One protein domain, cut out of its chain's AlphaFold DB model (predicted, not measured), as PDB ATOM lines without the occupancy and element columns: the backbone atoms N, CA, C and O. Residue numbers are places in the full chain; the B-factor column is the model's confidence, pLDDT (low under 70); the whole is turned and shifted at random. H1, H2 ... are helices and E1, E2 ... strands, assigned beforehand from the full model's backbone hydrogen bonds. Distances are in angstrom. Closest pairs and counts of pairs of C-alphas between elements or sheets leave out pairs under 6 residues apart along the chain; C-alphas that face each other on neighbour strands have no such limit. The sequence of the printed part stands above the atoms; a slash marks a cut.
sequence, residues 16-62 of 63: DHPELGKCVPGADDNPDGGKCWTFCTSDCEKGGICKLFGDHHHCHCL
ATOM      1  N   ASP A  16      31.277 -38.270 -23.920       87.75
ATOM      2  CA  ASP A  16      32.280 -38.546 -22.897       87.75
ATOM      3  C   ASP A  16      33.467 -37.595 -23.046       87.75
ATOM      4  O   ASP A  16      34.021 -37.457 -24.135       87.75
ATOM      5  N   HIS A  17      33.890 -36.998 -21.936       86.44
ATOM      6  CA  HIS A  17      34.984 -36.034 -21.875       86.44
ATOM      7  C   HIS A  17      36.149 -36.566 -21.019       86.44
ATOM      8  O   HIS A  17      36.360 -36.103 -19.890       86.44
ATOM      9  N   PRO A  18      36.918 -37.561 -21.510       84.31
ATOM     10  CA  PRO A  18      38.095 -38.077 -20.810       84.31
ATOM     11  C   PRO A  18      39.197 -37.018 -20.635       84.31
ATOM     12  O   PRO A  18      40.043 -37.159 -19.753       84.31
ATOM     13  N   GLU A  19      39.183 -35.936 -21.420       85.25
ATOM     14  CA  GLU A  19      40.103 -34.801 -21.285       85.25
ATOM     15  C   GLU A  19      39.937 -34.030 -19.969       85.25
ATOM     16  O   GLU A  19      40.880 -33.382 -19.513       85.25
ATOM     17  N   LEU A  20      38.774 -34.137 -19.311       83.81
ATOM     18  CA  LEU A  20      38.576 -33.607 -17.959       83.81
ATOM     19  C   LEU A  20      39.292 -34.453 -16.900       83.81
ATOM     20  O   LEU A  20      39.465 -33.992 -15.768       83.81
ATOM     21  N   GLY A  21      39.758 -35.646 -17.267       83.62
ATOM     22  CA  GLY A  21      40.434 -36.589 -16.394       83.62
ATOM     23  C   GLY A  21      39.468 -37.433 -15.566       83.62
ATOM     24  O   GLY A  21      38.273 -37.526 -15.849       83.62
ATOM     25  N   LYS A  22      40.021 -38.071 -14.529       86.81
ATOM     26  CA  LYS A  22      39.236 -38.869 -13.586       86.81
ATOM     27  C   LYS A  22      38.289 -37.969 -12.801       86.81
ATOM     28  O   LYS A  22      38.702 -36.904 -12.346       86.81
ATOM     29  N   CYS A  23      37.064 -38.436 -12.614       89.19
ATOM     30  CA  CYS A  23      36.072 -37.785 -11.770       89.19
ATOM     31  C   CYS A  23      35.692 -38.674 -10.578       89.19
ATOM     32  O   CYS A  23      35.921 -39.888 -10.583       89.19
ATOM     33  N   VAL A  24      35.112 -38.060  -9.552       90.69
ATOM     34  CA  VAL A  24      34.592 -38.723  -8.356       90.69
ATOM     35  C   VAL A  24      33.061 -38.652  -8.366       90.69
ATOM     36  O   VAL A  24      32.514 -37.550  -8.259       90.69
ATOM     37  N   PRO A  25      32.359 -39.799  -8.450       88.56
ATOM     38  CA  PRO A  25      30.902 -39.836  -8.345       88.56
ATOM     39  C   PRO A  25      30.408 -39.260  -7.010       88.56
ATOM     40  O   PRO A  25      30.957 -39.563  -5.951       88.56
ATOM     41  N   GLY A  26      29.367 -38.435  -7.062       87.12
ATOM     42  CA  GLY A  26      28.802 -37.671  -5.950       87.12
ATOM     43  C   GLY A  26      29.497 -36.336  -5.650       87.12
ATOM     44  O   GLY A  26      28.928 -35.521  -4.925       87.12
ATOM     45  N   ALA A  27      30.695 -36.085  -6.190       90.00
ATOM     46  CA  ALA A  27      31.434 -34.840  -5.970       90.00
ATOM     47  C   ALA A  27      31.586 -34.034  -7.265       90.00
ATOM     48  O   ALA A  27      31.182 -32.874  -7.318       90.00
ATOM     49  N   ASP A  28      32.126 -34.645  -8.322       88.06
ATOM     50  CA  ASP A  28      32.385 -33.955  -9.591       88.06
ATOM     51  C   ASP A  28      31.145 -33.855 -10.487       88.06
ATOM     52  O   ASP A  28      31.056 -32.965 -11.327       88.06
ATOM     53  N   ASP A  29      30.168 -34.731 -10.309       87.31
ATOM     54  CA  ASP A  29      28.849 -34.696 -10.949       87.31
ATOM     55  C   ASP A  29      27.766 -34.034 -10.090       87.31
ATOM     56  O   ASP A  29      26.584 -34.089 -10.427       87.31
ATOM     57  N   ASN A  30      28.147 -33.396  -8.982       91.06
ATOM     58  CA  ASN A  30      27.194 -32.708  -8.123       91.06
ATOM     59  C   ASN A  30      26.650 -31.431  -8.806       91.06
ATOM     60  O   ASN A  30      27.454 -30.596  -9.237       91.06
ATOM     61  N   PRO A  31      25.318 -31.223  -8.859       86.88
ATOM     62  CA  PRO A  31      24.724 -29.993  -9.371       86.88
ATOM     63  C   PRO A  31      25.160 -28.702  -8.674       86.88
ATOM     64  O   PRO A  31      25.150 -27.640  -9.299       86.88
ATOM     65  N   ASP A  32      25.612 -28.792  -7.425       88.06
ATOM     66  CA  ASP A  32      26.042 -27.661  -6.598       88.06
ATOM     67  C   ASP A  32      27.477 -27.174  -6.890       88.06
ATOM     68  O   ASP A  32      28.059 -26.425  -6.104       88.06
ATOM     69  N   GLY A  33      28.068 -27.576  -8.021       83.62
ATOM     70  CA  GLY A  33      29.379 -27.082  -8.467       83.62
ATOM     71  C   GLY A  33      30.433 -28.160  -8.701       83.62
ATOM     72  O   GLY A  33      31.629 -27.866  -8.680       83.62
ATOM     73  N   GLY A  34      30.015 -29.406  -8.917       90.12
ATOM     74  CA  GLY A  34      30.908 -30.466  -9.359       90.12
ATOM     75  C   GLY A  34      31.542 -30.127 -10.708       90.12
ATOM     76  O   GLY A  34      30.893 -29.573 -11.595       90.12
ATOM     77  N   LYS A  35      32.819 -30.467 -10.894       89.38
ATOM     78  CA  LYS A  35      33.572 -30.119 -12.109       89.38
ATOM     79  C   LYS A  35      32.924 -30.642 -13.396       89.38
ATOM     80  O   LYS A  35      32.819 -29.883 -14.360       89.38
ATOM     81  N   CYS A  36      32.511 -31.913 -13.430       88.75
ATOM     82  CA  CYS A  36      31.799 -32.490 -14.573       88.75
ATOM     83  C   CYS A  36      30.467 -31.773 -14.785       88.75
ATOM     84  O   CYS A  36      30.137 -31.421 -15.914       88.75
ATOM     85  N   TRP A  37      29.726 -31.525 -13.703       90.69
ATOM     86  CA  TRP A  37      28.447 -30.838 -13.788       90.69
ATOM     87  C   TRP A  37      28.601 -29.434 -14.370       90.69
ATOM     88  O   TRP A  37      27.989 -29.145 -15.390       90.69
ATOM     89  N   THR A  38      29.461 -28.594 -13.790       90.50
ATOM     90  CA  THR A  38      29.706 -27.213 -14.230       90.50
ATOM     91  C   THR A  38      30.257 -27.143 -15.649       90.50
ATOM     92  O   THR A  38      29.831 -26.292 -16.430       90.50
ATOM     93  N   PHE A  39      31.180 -28.042 -16.009       88.88
ATOM     94  CA  PHE A  39      31.675 -28.114 -17.380       88.88
ATOM     95  C   PHE A  39      30.540 -28.425 -18.346       88.88
ATOM     96  O   PHE A  39      30.454 -27.798 -19.392       88.88
ATOM     97  N   CYS A  40      29.656 -29.362 -18.010       89.12
ATOM     98  CA  CYS A  40      28.564 -29.738 -18.888       89.12
ATOM     99  C   CYS A  40      27.433 -28.698 -18.894       89.12
ATOM    100  O   CYS A  40      26.931 -28.376 -19.966       89.12
ATOM    101  N   THR A  41      27.094 -28.066 -17.769       89.44
ATOM    102  CA  THR A  41      26.028 -27.051 -17.708       89.44
ATOM    103  C   THR A  41      26.337 -25.754 -18.435       89.44
ATOM    104  O   THR A  41      25.407 -25.005 -18.717       89.44
ATOM    105  N   SER A  42      27.592 -25.498 -18.825       86.44
ATOM    106  CA  SER A  42      27.905 -24.294 -19.608       86.44
ATOM    107  C   SER A  42      27.278 -24.277 -21.011       86.44
ATOM    108  O   SER A  42      27.140 -23.207 -21.579       86.44
ATOM    109  N   ASP A  43      26.884 -25.440 -21.548       81.31
ATOM    110  CA  ASP A  43      26.307 -25.592 -22.899       81.31
ATOM    111  C   ASP A  43      25.284 -26.754 -22.983       81.31
ATOM    112  O   ASP A  43      24.593 -26.879 -23.985       81.31
ATOM    113  N   CYS A  44      25.155 -27.606 -21.950       81.31
ATOM    114  CA  CYS A  44      24.152 -28.673 -21.845       81.31
ATOM    115  C   CYS A  44      23.242 -28.421 -20.645       81.31
ATOM    116  O   CYS A  44      23.681 -28.516 -19.502       81.31
ATOM    117  N   GLU A  45      21.951 -28.192 -20.866       80.38
ATOM    118  CA  GLU A  45      21.008 -27.864 -19.782       80.38
ATOM    119  C   GLU A  45      20.865 -28.977 -18.728       80.38
ATOM    120  O   GLU A  45      20.507 -28.710 -17.584       80.38
ATOM    121  N   LYS A  46      21.182 -30.228 -19.089       84.81
ATOM    122  CA  LYS A  46      21.068 -31.391 -18.195       84.81
ATOM    123  C   LYS A  46      22.309 -31.677 -17.342       84.81
ATOM    124  O   LYS A  46      22.270 -32.602 -16.532       84.81
ATOM    125  N   GLY A  47      23.390 -30.912 -17.504       88.88
ATOM    126  CA  GLY A  47      24.625 -31.109 -16.743       88.88
ATOM    127  C   GLY A  47      25.397 -32.362 -17.147       88.88
ATOM    128  O   GLY A  47      25.364 -32.783 -18.304       88.88
ATOM    129  N   GLY A  48      26.169 -32.917 -16.215       90.94
ATOM    130  CA  GLY A  48      27.102 -34.006 -16.494       90.94
ATOM    131  C   GLY A  48      27.272 -34.947 -15.320       90.94
ATOM    132  O   GLY A  48      27.227 -34.518 -14.171       90.94
ATOM    133  N   ILE A  49      27.480 -36.225 -15.630       91.62
ATOM    134  CA  ILE A  49      27.649 -37.298 -14.653       91.62
ATOM    135  C   ILE A  49      29.055 -37.875 -14.685       91.62
ATOM    136  O   ILE A  49      29.742 -37.832 -15.703       91.62
ATOM    137  N   CYS A  50      29.463 -38.470 -13.575       92.31
ATOM    138  CA  CYS A  50      30.720 -39.180 -13.484       92.31
ATOM    139  C   CYS A  50      30.477 -40.661 -13.809       92.31
ATOM    140  O   CYS A  50      30.036 -41.441 -12.965       92.31
ATOM    141  N   LYS A  51      30.696 -41.043 -15.070       89.38
ATOM    142  CA  LYS A  51      30.360 -42.368 -15.604       89.38
ATOM    143  C   LYS A  51      31.574 -43.293 -15.570       89.38
ATOM    144  O   LYS A  51      32.662 -42.920 -15.998       89.38
ATOM    145  N   LEU A  52      31.380 -44.521 -15.088       87.62
ATOM    146  CA  LEU A  52      32.416 -45.553 -15.100       87.62
ATOM    147  C   LEU A  52      32.616 -46.099 -16.524       87.62
ATOM    148  O   LEU A  52      31.692 -46.648 -17.126       87.62
ATOM    149  N   PHE A  53      33.836 -45.974 -17.035       83.00
ATOM    150  CA  PHE A  53      34.321 -46.537 -18.290       83.00
ATOM    151  C   PHE A  53      35.445 -47.531 -18.007       83.00
ATOM    152  O   PHE A  53      36.579 -47.145 -17.727       83.00
ATOM    153  N   GLY A  54      35.125 -48.824 -18.080       84.81
ATOM    154  CA  GLY A  54      36.063 -49.881 -17.705       84.81
ATOM    155  C   GLY A  54      36.383 -49.810 -16.212       84.81
ATOM    156  O   GLY A  54      35.530 -50.106 -15.379       84.81
ATOM    157  N   ASP A  55      37.605 -49.401 -15.886       86.00
ATOM    158  CA  ASP A  55      38.156 -49.272 -14.536       86.00
ATOM    159  C   ASP A  55      38.367 -47.810 -14.092       86.00
ATOM    160  O   ASP A  55      38.910 -47.550 -13.010       86.00
ATOM    161  N   HIS A  56      37.954 -46.829 -14.902       83.88
ATOM    162  CA  HIS A  56      38.118 -45.401 -14.613       83.88
ATOM    163  C   HIS A  56      36.812 -44.629 -14.796       83.88
ATOM    164  O   HIS A  56      35.993 -44.961 -15.644       83.88
ATOM    165  N   HIS A  57      36.610 -43.577 -14.004       89.62
ATOM    166  CA  HIS A  57      35.446 -42.711 -14.148       89.62
ATOM    167  C   HIS A  57      35.779 -41.493 -15.002       89.62
ATOM    168  O   HIS A  57      36.759 -40.805 -14.710       89.62
ATOM    169  N   HIS A  58      34.954 -41.207 -16.006       89.50
ATOM    170  CA  HIS A  58      35.059 -40.026 -16.862       89.50
ATOM    171  C   HIS A  58      33.788 -39.183 -16.770       89.50
ATOM    172  O   HIS A  58      32.691 -39.703 -16.554       89.50
ATOM    173  N   CYS A  59      33.932 -37.874 -16.962       90.38
ATOM    174  CA  CYS A  59      32.781 -36.993 -17.091       90.38
ATOM    175  C   CYS A  59      32.025 -37.323 -18.386       90.38
ATOM    176  O   CYS A  59      32.622 -37.358 -19.458       90.38
ATOM    177  N   HIS A  60      30.716 -37.516 -18.293       90.69
ATOM    178  CA  HIS A  60      29.814 -37.664 -19.428       90.69
ATOM    179  C   HIS A  60      28.755 -36.568 -19.358       90.69
ATOM    180  O   HIS A  60      27.987 -36.515 -18.394       90.69
ATOM    181  N   CYS A  61      28.706 -35.693 -20.359       91.06
ATOM    182  CA  CYS A  61      27.686 -34.653 -20.410       91.06
ATOM    183  C   CYS A  61      26.361 -35.229 -20.899       91.06
ATOM    184  O   CYS A  61      26.297 -35.893 -21.934       91.06
ATOM    185  N   LEU A  62      25.293 -34.935 -20.165       84.50
ATOM    186  CA  LEU A  62      23.954 -35.395 -20.485       84.50
ATOM    187  C   LEU A  62      23.300 -34.521 -21.554       84.50
ATOM    188  O   LEU A  62      23.623 -33.345 -21.738       84.50
TER     189      LEU A  62
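Overview. This is residues 16 to 62 of the 63 residues of an uncharacterized protein of Prunus armeniaca (UniProt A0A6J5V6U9). A small, strongly twisted sheet of three strands has one short helix, H1, packed over one face, at the end where E2 begins and E3 ends. E2 and E3 form a well-paired hairpin, E1 is loosely joined along the other side of E3, and a long loop, residues 23 to 34, leads from E1 to H1. The printed part has 47 residues with one named helix and three named strands, in the order E1, H1, E2, E3; the sheet runs E1, E3, E2, antiparallel throughout, and the class is mixed, helices and strands. It is compact, with a radius of gyration of the C-alphas of 9.2 A, and elongated in outline, spanning 27 by 17 by 14 A.

Arrangement. E1, residues 16 to 22, is an edge strand and the antiparallel neighbour of E3, residues 56 to 61, at 133 degrees, with N 17 and O 59 2.8 A apart, within hydrogen-bond range. E3 forms a hairpin with E2, residues 48 to 53, at 146 degrees; N 51 and O 58 are 2.8 A apart and N 58 and O 51 2.9 A. H1, residues 35 to 41, is on the sheet at a height of 7.1 A, over E3 and along the strands, at 1 degrees to E3 on the local plane. The closest C-alphas of H1 and E2 are those of Trp 37 and Gly 48, 4.4 A apart; those of H1 and E3 are Cys 40 and Cys 61, 5.2 A. E1, H1 and E2 make a split strand-helix-strand unit, two strands of one sheet that are not neighbours, with H1 between them along the chain and E3 between them in the sheet, and its crossover is right-handed. In H1 every O i to N i+4 pair is within hydrogen-bond range.

Along the chain. E1 begins at C-alpha 16 (32.280, -38.546, -22.897) and is 11.6 A long. H1 measures 9.9 A from C-alpha 35 to C-alpha 41, and E2 14.6 A from C-alpha 48. E3, 16.1 A, ends at C-alpha 61 (27.686, -34.653, -20.410).

Size, cuts and confidence. The C-alphas farthest apart are those of Glu 45 and Asp 55, 27.9 A. The link E1 to H1 is long, H1 to E2 short, E2 to E3 tight. The printed part has no cut; its mean pLDDT is 87.5 and no printed residue is under 70.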